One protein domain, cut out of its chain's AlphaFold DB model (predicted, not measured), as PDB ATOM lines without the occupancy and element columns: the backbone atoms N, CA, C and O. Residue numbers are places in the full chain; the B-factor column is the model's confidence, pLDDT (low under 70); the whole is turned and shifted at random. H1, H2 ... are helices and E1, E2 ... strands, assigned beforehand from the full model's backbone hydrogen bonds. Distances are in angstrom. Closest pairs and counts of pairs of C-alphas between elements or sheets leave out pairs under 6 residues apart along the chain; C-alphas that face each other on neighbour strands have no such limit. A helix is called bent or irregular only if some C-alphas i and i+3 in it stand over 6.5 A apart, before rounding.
ATOM      1  N   CYS A  28     120.960 150.512 142.989       79.25
ATOM      2  CA  CYS A  28     119.781 151.359 143.026       79.25
ATOM      3  C   CYS A  28     118.876 151.006 141.846       79.25
ATOM      4  O   CYS A  28     119.201 151.301 140.692       79.25
ATOM      5  N   THR A  29     117.731 150.396 142.122       83.81
ATOM      6  CA  THR A  29     116.657 150.265 141.137       83.81
ATOM      7  C   THR A  29     115.991 151.627 140.958       83.81
ATOM      8  O   THR A  29     115.360 152.124 141.886       83.81
ATOM      9  N   LEU A  30     116.139 152.246 139.783       81.00
ATOM     10  CA  LEU A  30     115.609 153.589 139.535       81.00
ATOM     11  C   LEU A  30     114.079 153.598 139.608       81.00
ATOM     12  O   LEU A  30     113.416 152.726 139.031       81.00
ATOM     13  N   ALA A  31     113.525 154.633 140.236       83.69
ATOM     14  CA  ALA A  31     112.091 154.875 140.276       83.69
ATOM     15  C   ALA A  31     111.521 155.087 138.863       83.69
ATOM     16  O   ALA A  31     112.134 155.727 138.002       83.69
ATOM     17  N   SER A  32     110.318 154.564 138.611       87.69
ATOM     18  CA  SER A  32     109.583 154.883 137.379       87.69
ATOM     19  C   SER A  32     109.202 156.372 137.342       87.69
ATOM     20  O   SER A  32     109.045 156.976 138.405       87.69
ATOM     21  N   PRO A  33     108.944 156.976 136.164       89.75
ATOM     22  CA  PRO A  33     108.482 158.363 136.080       89.75
ATOM     23  C   PRO A  33     107.255 158.655 136.948       89.75
ATOM     24  O   PRO A  33     107.169 159.707 137.572       89.75
ATOM     25  N   LYS A  34     106.318 157.704 137.028       90.00
ATOM     26  CA  LYS A  34     105.118 157.836 137.857       90.00
ATOM     27  C   LYS A  34     105.445 157.790 139.351       90.00
ATOM     28  O   LYS A  34     104.898 158.586 140.106       90.00
ATOM     29  N   ALA A  35     106.316 156.873 139.769       87.88
ATOM     30  CA  ALA A  35     106.742 156.768 141.162       87.88
ATOM     31  C   ALA A  35     107.530 158.015 141.597       87.88
ATOM     32  O   ALA A  35     107.243 158.587 142.642       87.88
ATOM     33  N   ALA A  36     108.442 158.499 140.752       86.50
ATOM     34  CA  ALA A  36     109.265 159.672 141.024       86.50
ATOM     35  C   ALA A  36     108.453 160.949 141.305       86.50
ATOM     36  O   ALA A  36     108.788 161.696 142.222       86.50
ATOM     37  N   ILE A  37     107.340 161.167 140.593       89.38
ATOM     38  CA  ILE A  37     106.438 162.301 140.867       89.38
ATOM     39  C   ILE A  37     105.868 162.223 142.291       89.38
ATOM     40  O   ILE A  37     105.777 163.249 142.966       89.38
ATOM     41  N   ASN A  38     105.533 161.024 142.777       88.12
ATOM     42  CA  ASN A  38     105.016 160.841 144.138       88.12
ATOM     43  C   ASN A  38     106.077 161.145 145.210       88.12
ATOM     44  O   ASN A  38     105.727 161.526 146.327       88.12
ATOM     45  N   PHE A  39     107.360 161.007 144.867       82.56
ATOM     46  CA  PHE A  39     108.477 161.349 145.746       82.56
ATOM     47  C   PHE A  39     108.876 162.826 145.680       82.56
ATOM     48  O   PHE A  39     109.577 163.274 146.579       82.56
ATOM     49  N   CYS A  40     108.403 163.610 144.699       85.31
ATOM     50  CA  CYS A  40     108.874 164.986 144.491       85.31
ATOM     51  C   CYS A  40     108.845 165.847 145.766       85.31
ATOM     52  O   CYS A  40     109.828 166.497 146.096       85.31
ATOM     53  N   TYR A  41     107.748 165.828 146.529       82.81
ATOM     54  CA  TYR A  41     107.625 166.638 147.752       82.81
ATOM     55  C   TYR A  41     108.388 166.082 148.961       82.81
ATOM     56  O   TYR A  41     108.434 166.727 150.006       82.81
ATOM     57  N   GLN A  42     108.968 164.890 148.829       81.31
ATOM     58  CA  GLN A  42     109.870 164.288 149.811       81.31
ATOM     59  C   GLN A  42     111.342 164.558 149.460       81.31
ATOM     60  O   GLN A  42     112.215 164.358 150.302       81.31
ATOM     61  N   MET A  43     111.618 165.021 148.235       77.25
ATOM     62  CA  MET A  43     112.944 165.460 147.807       77.25
ATOM     63  C   MET A  43     113.292 166.825 148.400       77.25
ATOM     64  O   MET A  43     112.423 167.618 148.776       77.25
ATOM     65  N   ASN A  44     114.587 167.140 148.414       76.69
ATOM     66  CA  ASN A  44     115.030 168.492 148.721       76.69
ATOM     67  C   ASN A  44     114.522 169.491 147.668       76.69
ATOM     68  O   ASN A  44     114.326 169.173 146.495       76.69
ATOM     69  N   ALA A  45     114.338 170.738 148.101       78.50
ATOM     70  CA  ALA A  45     113.686 171.794 147.329       78.50
ATOM     71  C   ALA A  45     114.255 171.982 145.905       78.50
ATOM     72  O   ALA A  45     113.497 172.176 144.955       78.50
ATOM     73  N   TRP A  46     115.580 171.873 145.782       76.56
ATOM     74  CA  TRP A  46     116.364 172.045 144.554       76.56
ATOM     75  C   TRP A  46     117.048 170.751 144.102       76.56
ATOM     76  O   TRP A  46     118.080 170.793 143.437       76.56
ATOM     77  N   ASP A  47     116.516 169.608 144.513       77.94
ATOM     78  CA  ASP A  47     117.094 168.313 144.184       77.94
ATOM     79  C   ASP A  47     116.851 167.936 142.718       77.94
ATOM     80  O   ASP A  47     115.871 168.375 142.105       77.94
ATOM     81  N   ILE A  48     117.745 167.138 142.144       80.06
ATOM     82  CA  ILE A  48     117.648 166.636 140.771       80.06
ATOM     83  C   ILE A  48     118.150 165.205 140.785       80.06
ATOM     84  O   ILE A  48     119.328 164.984 141.031       80.06
ATOM     85  N   ALA A  49     117.289 164.242 140.476       84.44
ATOM     86  CA  ALA A  49     117.615 162.834 140.626       84.44
ATOM     87  C   ALA A  49     117.253 162.013 139.383       84.44
ATOM     88  O   ALA A  49     116.149 162.118 138.855       84.44
ATOM     89  N   ALA A  50     118.171 161.164 138.926       85.62
ATOM     90  CA  ALA A  50     117.966 160.221 137.839       85.62
ATOM     91  C   ALA A  50     116.845 159.223 138.167       85.62
ATOM     92  O   ALA A  50     116.738 158.709 139.284       85.62
ATOM     93  N   ILE A  51     116.018 158.952 137.162       85.50
ATOM     94  CA  ILE A  51     114.869 158.042 137.185       85.50
ATOM     95  C   ILE A  51     114.850 157.228 135.881       85.50
ATOM     96  O   ILE A  51     115.638 157.465 134.963       85.50
ATOM     97  N   GLN A  52     113.955 156.250 135.765       86.12
ATOM     98  CA  GLN A  52     113.893 155.393 134.577       86.12
ATOM     99  C   GLN A  52     113.652 156.166 133.270       86.12
ATOM    100  O   GLN A  52     112.916 157.154 133.223       86.12
ATOM    101  N   GLY A  53     114.206 155.630 132.178       85.12
ATOM    102  CA  GLY A  53     113.991 156.145 130.824       85.12
ATOM    103  C   GLY A  53     114.881 157.330 130.453       85.12
ATOM    104  O   GLY A  53     114.442 158.162 129.662       85.12
ATOM    105  N   ASN A  54     116.098 157.404 131.008       83.88
ATOM    106  CA  ASN A  54     117.062 158.494 130.793       83.88
ATOM    107  C   ASN A  54     116.457 159.864 131.120       83.88
ATOM    108  O   ASN A  54     116.560 160.815 130.339       83.88
ATOM    109  N   LYS A  55     115.767 159.937 132.261       87.19
ATOM    110  CA  LYS A  55     115.125 161.149 132.762       87.19
ATOM    111  C   LYS A  55     115.665 161.523 134.135       87.19
ATOM    112  O   LYS A  55     116.162 160.674 134.869       87.19
ATOM    113  N   MET A  56     115.478 162.782 134.499       87.31
ATOM    114  CA  MET A  56     115.667 163.295 135.848       87.31
ATOM    115  C   MET A  56     114.331 163.779 136.413       87.31
ATOM    116  O   MET A  56     113.548 164.397 135.693       87.31
ATOM    117  N   GLN A  57     114.079 163.519 137.692       91.00
ATOM    118  CA  GLN A  57     113.051 164.167 138.497       91.00
ATOM    119  C   GLN A  57     113.668 165.380 139.180       91.00
ATOM    120  O   GLN A  57     114.680 165.260 139.863       91.00
ATOM    121  N   TYR A  58     113.036 166.537 139.024       87.62
ATOM    122  CA  TYR A  58     113.423 167.746 139.733       87.62
ATOM    123  C   TYR A  58     112.552 167.930 140.980       87.62
ATOM    124  O   TYR A  58     111.377 167.559 140.981       87.62
ATOM    125  N   GLY A  59     113.120 168.524 142.025       84.94
ATOM    126  CA  GLY A  59     112.447 168.827 143.283       84.94
ATOM    127  C   GLY A  59     111.332 169.878 143.160       84.94
ATOM    128  O   GLY A  59     111.056 170.422 142.082       84.94
ATOM    129  N   PRO A  60     110.664 170.203 144.277       87.38
ATOM    130  CA  PRO A  60     109.431 170.979 144.260       87.38
ATOM    131  C   PRO A  60     109.625 172.439 143.831       87.38
ATOM    132  O   PRO A  60     108.741 172.983 143.173       87.38
ATOM    133  N   LEU A  61     110.775 173.077 144.103       84.88
ATOM    134  CA  LEU A  61     111.022 174.459 143.647       84.88
ATOM    135  C   LEU A  61     111.386 174.561 142.161       84.88
ATOM    136  O   LEU A  61     111.325 175.645 141.588       84.88
ATOM    137  N   TYR A  62     111.666 173.432 141.513       85.94
ATOM    138  CA  TYR A  62     111.711 173.318 140.055       85.94
ATOM    139  C   TYR A  62     110.355 172.917 139.446       85.94
ATOM    140  O   TYR A  62     110.269 172.660 138.244       85.94
ATOM    141  N   GLY A  63     109.292 172.844 140.256       91.38
ATOM    142  CA  GLY A  63     107.936 172.518 139.814       91.38
ATOM    143  C   GLY A  63     107.680 171.027 139.593       91.38
ATOM    144  O   GLY A  63     106.799 170.683 138.810       91.38
ATOM    145  N   CYS A  64     108.444 170.137 140.237       90.69
ATOM    146  CA  CYS A  64     108.305 168.682 140.087       90.69
ATOM    147  C   CYS A  64     108.406 168.174 138.637       90.69
ATOM    148  O   CYS A  64     107.868 167.113 138.307       90.69
ATOM    149  N   LYS A  65     109.083 168.922 137.759       92.75
ATOM    150  CA  LYS A  65     109.217 168.568 136.344       92.75
ATOM    151  C   LYS A  65     110.132 167.358 136.140       92.75
ATOM    152  O   LYS A  65     110.946 167.018 137.000       92.75
ATOM    153  N   GLN A  66     110.016 166.743 134.965       93.12
ATOM    154  CA  GLN A  66     110.925 165.700 134.503       93.12
ATOM    155  C   GLN A  66     111.498 166.049 133.137       93.12
ATOM    156  O   GLN A  66     110.749 166.411 132.230       93.12
ATOM    157  N   GLU A  67     112.807 165.898 132.976       89.88
ATOM    158  CA  GLU A  67     113.516 166.204 131.727       89.88
ATOM    159  C   GLU A  67     114.510 165.096 131.383       89.88
ATOM    160  O   GLU A  67     114.738 164.199 132.192       89.88
ATOM    161  N   ALA A  68     115.066 165.131 130.170       87.56
ATOM    162  CA  ALA A  68     116.097 164.187 129.754       87.56
ATOM    163  C   ALA A  68     117.379 164.366 130.584       87.56
ATOM    164  O   ALA A  68     117.746 165.478 130.955       87.56
ATOM    165  N   GLU A  69     118.052 163.259 130.867       76.44
ATOM    166  CA  GLU A  69     119.261 163.225 131.684       76.44
ATOM    167  C   GLU A  69     120.511 163.683 130.906       76.44
ATOM    168  O   GLU A  69     120.755 163.228 129.789       76.44
ATOM    169  N   SER A  70     121.343 164.541 131.512       62.19
ATOM    170  CA  SER A  70     122.701 164.867 131.049       62.19
ATOM    171  C   SER A  70     123.764 164.261 131.986       62.19
ATOM    172  O   SER A  70     123.720 164.526 133.183       62.19
ATOM    173  N   GLY A  71     124.699 163.468 131.440       53.03
ATOM    174  CA  GLY A  71     125.667 162.599 132.150       53.03
ATOM    175  C   GLY A  71     126.499 163.191 133.312       53.03
ATOM    176  O   GLY A  71     126.788 164.384 133.310       53.03
ATOM    177  N   GLY A  72     126.946 162.354 134.274       54.75
ATOM    178  CA  GLY A  72     127.728 162.765 135.467       54.75
ATOM    179  C   GLY A  72     128.093 161.633 136.456       54.75
ATOM    180  O   GLY A  72     128.296 160.517 136.025       54.75
ATOM    181  N   ILE A  73     128.212 161.896 137.767       50.53
ATOM    182  CA  ILE A  73     127.797 160.982 138.862       50.53
ATOM    183  C   ILE A  73     126.489 161.570 139.370       50.53
ATOM    184  O   ILE A  73     126.367 162.789 139.473       50.53
ATOM    185  N   GLY A  74     125.480 160.727 139.562       61.50
ATOM    186  CA  GLY A  74     124.097 161.185 139.599       61.50
ATOM    187  C   GLY A  74     123.497 160.940 140.956       61.50
ATOM    188  O   GLY A  74     123.596 159.839 141.488       61.50
ATOM    189  N   HIS A  75     122.839 161.954 141.487       71.50
ATOM    190  CA  HIS A  75     121.724 161.752 142.390       71.50
ATOM    191  C   HIS A  75     120.690 160.873 141.677       71.50
ATOM    192  O   HIS A  75     120.402 161.099 140.502       71.50
ATOM    193  N   ALA A  76     120.177 159.838 142.329       73.56
ATOM    194  CA  ALA A  76     119.158 158.946 141.788       73.56
ATOM    195  C   ALA A  76     118.045 158.738 142.806       73.56
ATOM    196  O   ALA A  76     118.306 158.617 144.005       73.56
ATOM    197  N   LEU A  77     116.812 158.664 142.308       69.88
ATOM    198  CA  LEU A  77     115.687 158.186 143.095       69.88
ATOM    199  C   LEU A  77     115.600 156.682 142.923       69.88
ATOM    200  O   LEU A  77     115.373 156.190 141.811       69.88
ATOM    201  N   CYS A  78     115.760 155.967 144.027       73.94
ATOM    202  CA  CYS A  78     115.620 154.524 144.035       73.94
ATOM    203  C   CYS A  78     114.244 154.152 144.585       73.94
ATOM    204  O   CYS A  78     113.694 154.829 145.449       73.94
ATOM    205  N   ASP A  79     113.666 153.092 144.041       70.12
ATOM    206  CA  ASP A  79     112.410 152.522 144.513       70.12
ATOM    207  C   ASP A  79     112.448 151.015 144.252       70.12
ATOM    208  O   ASP A  79     112.843 150.563 143.172       70.12
ATOM    209  N   GLU A  80     112.016 150.227 145.234       57.12
ATOM    210  CA  GLU A  80     111.904 148.770 145.118       57.12
ATOM    211  C   GLU A  80     110.915 148.358 144.007       57.12
ATOM    212  O   GLU A  80     110.989 147.240 143.497       57.12
ATOM    213  N   GLY A  81     110.026 149.265 143.577       51.53
ATOM    214  CA  GLY A  81     109.052 149.054 142.500       51.53
ATOM    215  C   GLY A  81     109.543 149.307 141.065       51.53
ATOM    216  O   GLY A  81     108.753 149.185 140.121       51.53
ATOM    217  N   GLY A  82     110.806 149.689 140.846       53.59
ATOM    218  CA  GLY A  82     111.320 149.945 139.497       53.59
ATOM    219  C   GLY A  82     111.595 148.657 138.703       53.59
ATOM    220  O   GLY A  82     112.319 147.773 139.136       53.59
ATOM    221  N   VAL A  83     111.031 148.534 137.498       54.44
ATOM    222  CA  VAL A  83     111.019 147.245 136.776       54.44
ATOM    223  C   VAL A  83     112.246 146.923 135.907       54.44
ATOM    224  O   VAL A  83     112.369 145.770 135.504       54.44
ATOM    225  N   THR A  84     113.148 147.863 135.571       61.03
ATOM    226  CA  THR A  84     114.163 147.566 134.522       61.03
ATOM    227  C   THR A  84     115.533 148.238 134.610       61.03
ATOM    228  O   THR A  84     116.486 147.667 134.088       61.03
ATOM    229  N   THR A  85     115.686 149.426 135.209       66.94
ATOM    230  CA  THR A  85     116.983 150.139 135.199       66.94
ATOM    231  C   THR A  85     117.596 150.165 136.584       66.94
ATOM    232  O   THR A  85     117.005 150.712 137.513       66.94
ATOM    233  N   LYS A  86     118.793 149.599 136.699       72.31
ATOM    234  CA  LYS A  86     119.583 149.616 137.920       72.31
ATOM    235  C   LYS A  86     120.855 150.413 137.711       72.31
ATOM    236  O   LYS A  86     121.441 150.354 136.631       72.31
ATOM    237  N   ARG A  87     121.290 151.127 138.741       75.62
ATOM    238  CA  ARG A  87     122.611 151.749 138.771       75.62
ATOM    239  C   ARG A  87     123.381 151.310 139.991       75.62
ATOM    240  O   ARG A  87     122.819 151.166 141.071       75.62
ATOM    241  N   VAL A  88     124.675 151.111 139.813       82.50
ATOM    242  CA  VAL A  88     125.557 150.722 140.907       82.50
ATOM    243  C   VAL A  88     125.708 151.906 141.854       82.50
ATOM    244  O   VAL A  88     126.016 153.012 141.406       82.50
ATOM    245  N   LEU A  89     125.498 151.691 143.153       84.06
ATOM    246  CA  LEU A  89     125.783 152.711 144.159       84.06
ATOM    247  C   LEU A  89     127.276 153.081 144.128       84.06
ATOM    248  O   LEU A  89     128.136 152.229 143.892       84.06
ATOM    249  N   ALA A  90     127.602 154.346 144.382       86.50
ATOM    250  CA  ALA A  90     128.990 154.771 144.541       86.50
ATOM    251  C   ALA A  90     129.630 154.091 145.765       86.50
ATOM    252  O   ALA A  90     128.979 153.921 146.802       86.50
ATOM    253  N   SER A  91     130.910 153.723 145.666       89.38
ATOM    254  CA  SER A  91     131.679 153.257 146.822       89.38
ATOM    255  C   SER A  91     131.887 154.399 147.828       89.38
ATOM    256  O   SER A  91     131.768 155.578 147.471       89.38
ATOM    257  N   PRO A  92     132.245 154.103 149.089       90.81
ATOM    258  CA  PRO A  92     132.603 155.132 150.060       90.81
ATOM    259  C   PRO A  92     133.715 156.083 149.590       90.81
ATOM    260  O   PRO A  92     133.661 157.278 149.883       90.81
ATOM    261  N   GLU A  93     134.721 155.584 148.877       91.00
ATOM    262  CA  GLU A  93     135.819 156.390 148.340       91.00
ATOM    263  C   GLU A  93     135.337 157.306 147.210       91.00
ATOM    264  O   GLU A  93     135.600 158.510 147.237       91.00
ATOM    265  N   GLU A  94     134.580 156.759 146.256       88.75
ATOM    266  CA  GLU A  94     134.017 157.516 145.132       88.75
ATOM    267  C   GLU A  94     133.055 158.604 145.620       88.75
ATOM    268  O   GLU A  94     133.125 159.747 145.168       88.75
ATOM    269  N   ALA A  95     132.194 158.283 146.587       88.81
ATOM    270  CA  ALA A  95     131.258 159.235 147.172       88.81
ATOM    271  C   ALA A  95     131.973 160.392 147.884       88.81
ATOM    272  O   ALA A  95     131.571 161.546 147.748       88.81
ATOM    273  N   ARG A  96     133.076 160.114 148.596       91.12
ATOM    274  CA  ARG A  96     133.905 161.170 149.202       91.12
ATOM    275  C   ARG A  96     134.553 162.059 148.152       91.12
ATOM    276  O   ARG A  96     134.534 163.279 148.312       91.12
ATOM    277  N   ALA A  97     135.100 161.463 147.093       89.56
ATOM    278  CA  ALA A  97     135.725 162.204 146.000       89.56
ATOM    279  C   ALA A  97     134.737 163.155 145.303       89.56
ATOM    280  O   ALA A  97     135.132 164.223 144.844       89.56
ATOM    281  N   ASN A  98     133.450 162.799 145.290       86.31
ATOM    282  CA  ASN A  98     132.375 163.572 144.672       86.31
ATOM    283  C   ASN A  98     131.519 164.357 145.683       86.31
ATOM    284  O   ASN A  98     130.477 164.890 145.324       86.31
ATOM    285  N   CYS A  99     131.938 164.492 146.947       89.50
ATOM    286  CA  CYS A  99     131.130 165.203 147.944       89.50
ATOM    287  C   CYS A  99     130.787 166.641 147.514       89.50
ATOM    288  O   CYS A  99     129.664 167.103 147.693       89.50
ATOM    289  N   TYR A 100     131.740 167.356 146.914       86.62
ATOM    290  CA  TYR A 100     131.546 168.748 146.498       86.62
ATOM    291  C   TYR A 100     130.742 168.911 145.204       86.62
ATOM    292  O   TYR A 100     130.412 170.041 144.851       86.62
ATOM    293  N   SER A 101     130.412 167.818 144.510       83.44
ATOM    294  CA  SER A 101     129.433 167.848 143.419       83.44
ATOM    295  C   SER A 101     128.002 167.611 143.906       83.44
ATOM    296  O   SER A 101     127.078 167.728 143.109       83.44
ATOM    297  N   MET A 102     127.808 167.285 145.189       81.69
ATOM    298  CA  MET A 102     126.487 167.156 145.806       81.69
ATOM    299  C   MET A 102     125.926 168.520 146.223       81.69
ATOM    300  O   MET A 102     126.666 169.487 146.432       81.69
ATOM    301  N   GLY A 103     124.613 168.582 146.455       77.44
ATOM    302  CA  GLY A 103     123.992 169.725 147.125       77.44
ATOM    303  C   GLY A 103     124.589 169.980 148.519       77.44
ATOM    304  O   GLY A 103     124.961 169.051 149.236       77.44
ATOM    305  N   TYR A 104     124.660 171.251 148.939       83.06
ATOM    306  CA  TYR A 104     125.356 171.646 150.176       83.06
ATOM    307  C   TYR A 104     124.844 170.908 151.427       83.06
ATOM    308  O   TYR A 104     125.638 170.483 152.264       83.06
ATOM    309  N   TRP A 105     123.530 170.687 151.514       80.75
ATOM    310  CA  TRP A 105     122.863 169.951 152.595       80.75
ATOM    311  C   TRP A 105     122.307 168.598 152.143       80.75
ATOM    312  O   TRP A 105     121.340 168.098 152.720       80.75
ATOM    313  N   ASP A 106     122.881 168.018 151.094       81.50
ATOM    314  CA  ASP A 106     122.381 166.771 150.541       81.50
ATOM    315  C   ASP A 106     122.749 165.546 151.398       81.50
ATOM    316  O   ASP A 106     123.721 165.558 152.159       81.50
ATOM    317  N   ILE A 107     121.947 164.488 151.292       83.69
ATOM    318  CA  ILE A 107     122.172 163.192 151.929       83.69
ATOM    319  C   ILE A 107     121.796 162.108 150.921       83.69
ATOM    320  O   ILE A 107     120.662 162.064 150.449       83.69
ATOM    321  N   ALA A 108     122.728 161.205 150.630       86.44
ATOM    322  CA  ALA A 108     122.538 160.185 149.608       86.44
ATOM    323  C   ALA A 108     123.068 158.820 150.058       86.44
ATOM    324  O   ALA A 108     124.152 158.724 150.634       86.44
ATOM    325  N   ALA A 109     122.314 157.758 149.784       87.44
ATOM    326  CA  ALA A 109     122.737 156.379 149.992       87.44
ATOM    327  C   ALA A 109     123.915 156.011 149.072       87.44
ATOM    328  O   ALA A 109     123.974 156.428 147.913       87.44
ATOM    329  N   ILE A 110     124.848 155.230 149.608       87.38
ATOM    330  CA  ILE A 110     126.064 154.727 148.954       87.38
ATOM    331  C   ILE A 110     126.292 153.268 149.376       87.38
ATOM    332  O   ILE A 110     125.628 152.782 150.294       87.38
ATOM    333  N   GLN A 111     127.251 152.582 148.752       87.19
ATOM    334  CA  GLN A 111     127.523 151.171 149.039       87.19
ATOM    335  C   GLN A 111     127.848 150.893 150.516       87.19
ATOM    336  O   GLN A 111     128.543 151.665 151.191       87.19
ATOM    337  N   GLY A 112     127.438 149.714 150.978       86.81
ATOM    338  CA  GLY A 112     127.790 149.152 152.275       86.81
ATOM    339  C   GLY A 112     126.878 149.631 153.395       86.81
ATOM    340  O   GLY A 112     127.368 149.841 154.508       86.81
ATOM    341  N   ASN A 113     125.586 149.830 153.107       85.44
ATOM    342  CA  ASN A 113     124.599 150.373 154.052       85.44
ATOM    343  C   ASN A 113     125.076 151.692 154.674       85.44
ATOM    344  O   ASN A 113     125.116 151.856 155.898       85.44
ATOM    345  N   LYS A 114     125.518 152.624 153.828       88.94
ATOM    346  CA  LYS A 114     126.024 153.932 154.244       88.94
ATOM    347  C   LYS A 114     125.293 155.053 153.523       88.94
ATOM    348  O   LYS A 114     124.685 154.865 152.475       88.94
ATOM    349  N   LYS A 115     125.399 156.250 154.086       88.25
ATOM    350  CA  LYS A 115     125.015 157.507 153.446       88.25
ATOM    351  C   LYS A 115     126.202 158.463 153.402       88.25
ATOM    352  O   LYS A 115     126.976 158.528 154.358       88.25
ATOM    353  N   GLN A 116     126.322 159.201 152.308       92.88
ATOM    354  CA  GLN A 116     127.201 160.352 152.147       92.88
ATOM    355  C   GLN A 116     126.396 161.617 152.429       92.88
ATOM    356  O   GLN A 116     125.280 161.770 151.939       92.88
ATOM    357  N   PHE A 117     126.972 162.526 153.207       89.62
ATOM    358  CA  PHE A 117     126.421 163.859 153.406       89.62
ATOM    359  C   PHE A 117     127.171 164.878 152.550       89.62
ATOM    360  O   PHE A 117     128.378 164.743 152.340       89.62
ATOM    361  N   GLY A 118     126.470 165.919 152.114       89.06
ATOM    362  CA  GLY A 118     127.037 167.043 151.384       89.06
ATOM    363  C   GLY A 118     128.033 167.881 152.204       89.06
ATOM    364  O   GLY A 118     128.247 167.654 153.406       89.06
ATOM    365  N   PRO A 119     128.657 168.883 151.568       90.81
ATOM    366  CA  PRO A 119     129.759 169.646 152.150       90.81
ATOM    367  C   PRO A 119     129.364 170.500 153.363       90.81
ATOM    368  O   PRO A 119     130.195 170.698 154.248       90.81
ATOM    369  N   GLY A 120     128.108 170.935 153.482       88.31
ATOM    370  CA  GLY A 120     127.601 171.639 154.668       88.31
ATOM    371  C   GLY A 120     127.642 170.795 155.944       88.31
ATOM    372  O   GLY A 120     127.750 171.330 157.044       88.31
ATOM    373  N   TYR A 121     127.654 169.468 155.807       88.69
ATOM    374  CA  TYR A 121     127.844 168.523 156.910       88.69
ATOM    375  C   TYR A 121     129.290 168.007 157.023       88.69
ATOM    376  O   TYR A 121     129.539 167.012 157.709       88.69
ATOM    377  N   GLY A 122     130.242 168.634 156.326       93.25
ATOM    378  CA  GLY A 122     131.656 168.258 156.351       93.25
ATOM    379  C   GLY A 122     131.977 166.969 155.596       93.25
ATOM    380  O   GLY A 122     132.919 166.271 155.965       93.25
ATOM    381  N   CYS A 123     131.194 166.613 154.570       93.00
ATOM    382  CA  CYS A 123     131.429 165.420 153.747       93.00
ATOM    383  C   CYS A 123     131.503 164.102 154.536       93.00
ATOM    384  O   CYS A 123     132.175 163.149 154.121       93.00
ATOM    385  N   LYS A 124     130.838 164.032 155.693       94.31
ATOM    386  CA  LYS A 124     130.860 162.834 156.532       94.31
ATOM    387  C   LYS A 124     130.090 161.680 155.887       94.31
ATOM    388  O   LYS A 124     129.248 161.869 155.012       94.31
ATOM    389  N   GLN A 125     130.369 160.478 156.377       94.81
ATOM    390  CA  GLN A 125     129.621 159.272 156.049       94.81
ATOM    391  C   GLN A 125     129.166 158.595 157.329       94.81
ATOM    392  O   GLN A 125     129.910 158.558 158.308       94.81
ATOM    393  N   GLU A 126     127.968 158.029 157.302       92.56
ATOM    394  CA  GLU A 126     127.397 157.296 158.431       92.56
ATOM    395  C   GLU A 126     126.731 156.015 157.944       92.56
ATOM    396  O   GLU A 126     126.372 155.899 156.771       92.56
ATOM    397  N   VAL A 127     126.541 155.070 158.863       88.69
ATOM    398  CA  VAL A 127     125.716 153.886 158.617       88.69
ATOM    399  C   VAL A 127     124.275 154.328 158.350       88.69
ATOM    400  O   VAL A 127     123.754 155.249 158.986       88.69
ATOM    401  N   TYR A 128     123.642 153.675 157.388       78.69
ATOM    402  CA  TYR A 128     122.286 153.931 156.944       78.69
ATOM    403  C   TYR A 128     121.521 152.614 156.850       78.69
ATOM    404  O   TYR A 128     121.924 151.709 156.131       78.69
ATOM    405  N   THR A 129     120.422 152.517 157.594       66.25
ATOM    406  CA  THR A 129     119.542 151.336 157.628       66.25
ATOM    407  C   THR A 129     118.130 151.651 157.121       66.25
ATOM    408  O   THR A 129     117.203 150.892 157.387       66.25
ATOM    409  N   GLY A 130     117.939 152.804 156.470       61.16
ATOM    410  CA  GLY A 130     116.668 153.186 155.850       61.16
ATOM    411  C   GLY A 130     116.540 152.651 154.420       61.16
ATOM    412  O   GLY A 130     117.519 152.195 153.837       61.16
ATOM    413  N   GLY A 131     115.331 152.714 153.856       55.59
ATOM    414  CA  GLY A 131     115.098 152.384 152.444       55.59
ATOM    415  C   GLY A 131     115.793 153.372 151.502       55.59
ATOM    416  O   GLY A 131     115.986 154.535 151.845       55.59
ATOM    417  N   ILE A 132     116.182 152.927 150.308       59.69
ATOM    418  CA  ILE A 132     116.937 153.764 149.368       59.69
ATOM    419  C   ILE A 132     115.979 154.778 148.725       59.69
ATOM    420  O   ILE A 132     115.259 154.426 147.806       59.69
ATOM    421  N   GLY A 133     115.938 156.016 149.227       60.50
ATOM    422  CA  GLY A 133     115.148 157.104 148.630       60.50
ATOM    423  C   GLY A 133     115.971 157.933 147.648       60.50
ATOM    424  O   GLY A 133     115.656 158.004 146.467       60.50
ATOM    425  N   HIS A 134     117.071 158.504 148.139       73.56
ATOM    426  CA  HIS A 134     118.026 159.299 147.373       73.56
ATOM    427  C   HIS A 134     119.407 158.638 147.428       73.56
ATOM    428  O   HIS A 134     119.870 158.290 148.517       73.56
ATOM    429  N   ALA A 135     120.059 158.433 146.284       75.19
ATOM    430  CA  ALA A 135     121.319 157.699 146.187       75.19
ATOM    431  C   ALA A 135     122.349 158.390 145.298       75.19
ATOM    432  O   ALA A 135     121.999 159.036 144.316       75.19
ATOM    433  N   LEU A 136     123.626 158.182 145.612       73.88
ATOM    434  CA  LEU A 136     124.718 158.456 144.688       73.88
ATOM    435  C   LEU A 136     124.997 157.198 143.887       73.88
ATOM    436  O   LEU A 136     125.340 156.152 144.446       73.88
ATOM    437  N   VAL A 137     124.886 157.317 142.572       76.81
ATOM    438  CA  VAL A 137     125.091 156.202 141.655       76.81
ATOM    439  C   VAL A 137     126.165 156.510 140.625       76.81
ATOM    440  O   VAL A 137     126.347 157.653 140.195       76.81
ATOM    441  N   LYS A 138     126.867 155.457 140.211       73.81
ATOM    442  CA  LYS A 138     127.774 155.489 139.066       73.81
ATOM    443  C   LYS A 138     126.956 155.642 137.781       73.81
ATOM    444  O   LYS A 138     125.845 155.106 137.696       73.81
TER     445      LYS A 138
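This is residues 28 to 138 of the 139 residues of an uncharacterized protein of Pseudoalteromonas luteoviolacea NCIMB 1942 (UniProt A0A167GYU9). Two lobes stand at the two ends of the longest axis, each a small three-stranded sheet with a helix over one face: H1 over E1, E2 and E3 in one, H2 over E6, E7 and E8 in the other. Between them, in the middle, the antiparallel pair E4 and E9 joins the lobes, with E4 beside E1 and E9 beside E6. The printed part has 111 residues with two named helices and nine named strands, in the order H1 E1 E2 E3 E4 E5 H2 E6 E7 E8 E9; the three sheets, E1 - E2 - E3, E6 - E7 - E8 and E4 - E9, are antiparallel. The class is mixed, helices and strands, with under half of the residues in named elements. The whole is compact, with a radius of gyration of the C-alphas of 12.7 A, and rounded, with spans of 32 by 28 by 25 A.

The printed part begins at Cys 28, and H1 follows at residues 33 to 42, 15.0 A long from C-alpha 33 at (108.482, 158.363, 136.080). H1 is irregular: C-alphas 38 and 41 are 7.3 A apart. E1 is residues 48 to 51 and E2 residues 55 to 58, each 9.7 A long. E3 is residues 66 to 68, 7.2 A, and E4 residues 74 to 77, 9.6 A. E5, residues 86 to 88, measures 6.8 A. H2 is residues 92 to 97, 8.7 A long, from C-alpha 92 at (132.603, 155.132, 150.060). E6, residues 107 to 110, is 9.8 A long, and E7, residues 114 to 117, is 10.0 A long. E8 is residues 125 to 127, 7.1 A. E9 is residues 134 to 137, 9.6 A long, and ends with C-alpha 137 at (125.091, 156.202, 141.655).

E1, E2 and E3 form a meander, each strand the antiparallel neighbour of the one before. In the hairpin E1 and E2, N 49 and O 57 are 2.9 A apart, within hydrogen-bond range; in the hairpin E2 and E3, N 56 and O 67 are 2.8 A apart. H1 is on this sheet at a height over the sheet of 9.2 A, over E2 and along the strands, at 20 degrees to E2 on the local plane; the closest C-alphas of H1 and E2 are those of Ala 36 and Gln 57, 6.4 A apart. With H1 on one face, this makes two layers. E1 and E4 have 12 pairs of C-alphas within 8 A, the closest those of Ala 50 and Ala 76, 4.3 A apart. E4 and E9 are antiparallel at 139 degrees, with N 76 and O 135 at 2.8 A. E9 and E6 have 11 pairs of C-alphas within 8 A, the closest those of Ala 135 and Ala 109, 4.3 A apart. E6, E7 and E8 form the second meander; N 108 and O 116 of the hairpin E6 and E7 are 2.9 A apart, and N 115 and O 126 of the hairpin E7 and E8 are 2.9 A apart. H2 is on this sheet at a height of 9.1 A, over E7 and along the strands, at 7 degrees to E7 on the local plane; Ala 95 and Gln 116 have their closest C-alphas, 6.5 A apart. E5 pairs with no named strand, but residues 28 to 29 pair antiparallel with its residues 86 to 87. H1 and H2 are apart. Every O i to N i+4 pair of H2 is within hydrogen-bond range, against 3 of 6 in H1.

The two C-alphas farthest apart, those of Val 83 and Gly 122, are 35.4 A from each other. The printed part has no cut, and no link is long. The mean pLDDT of the printed part is 80.8; residues 70 to 74, 77, 80 to 85 and 129 to 133 are under 70.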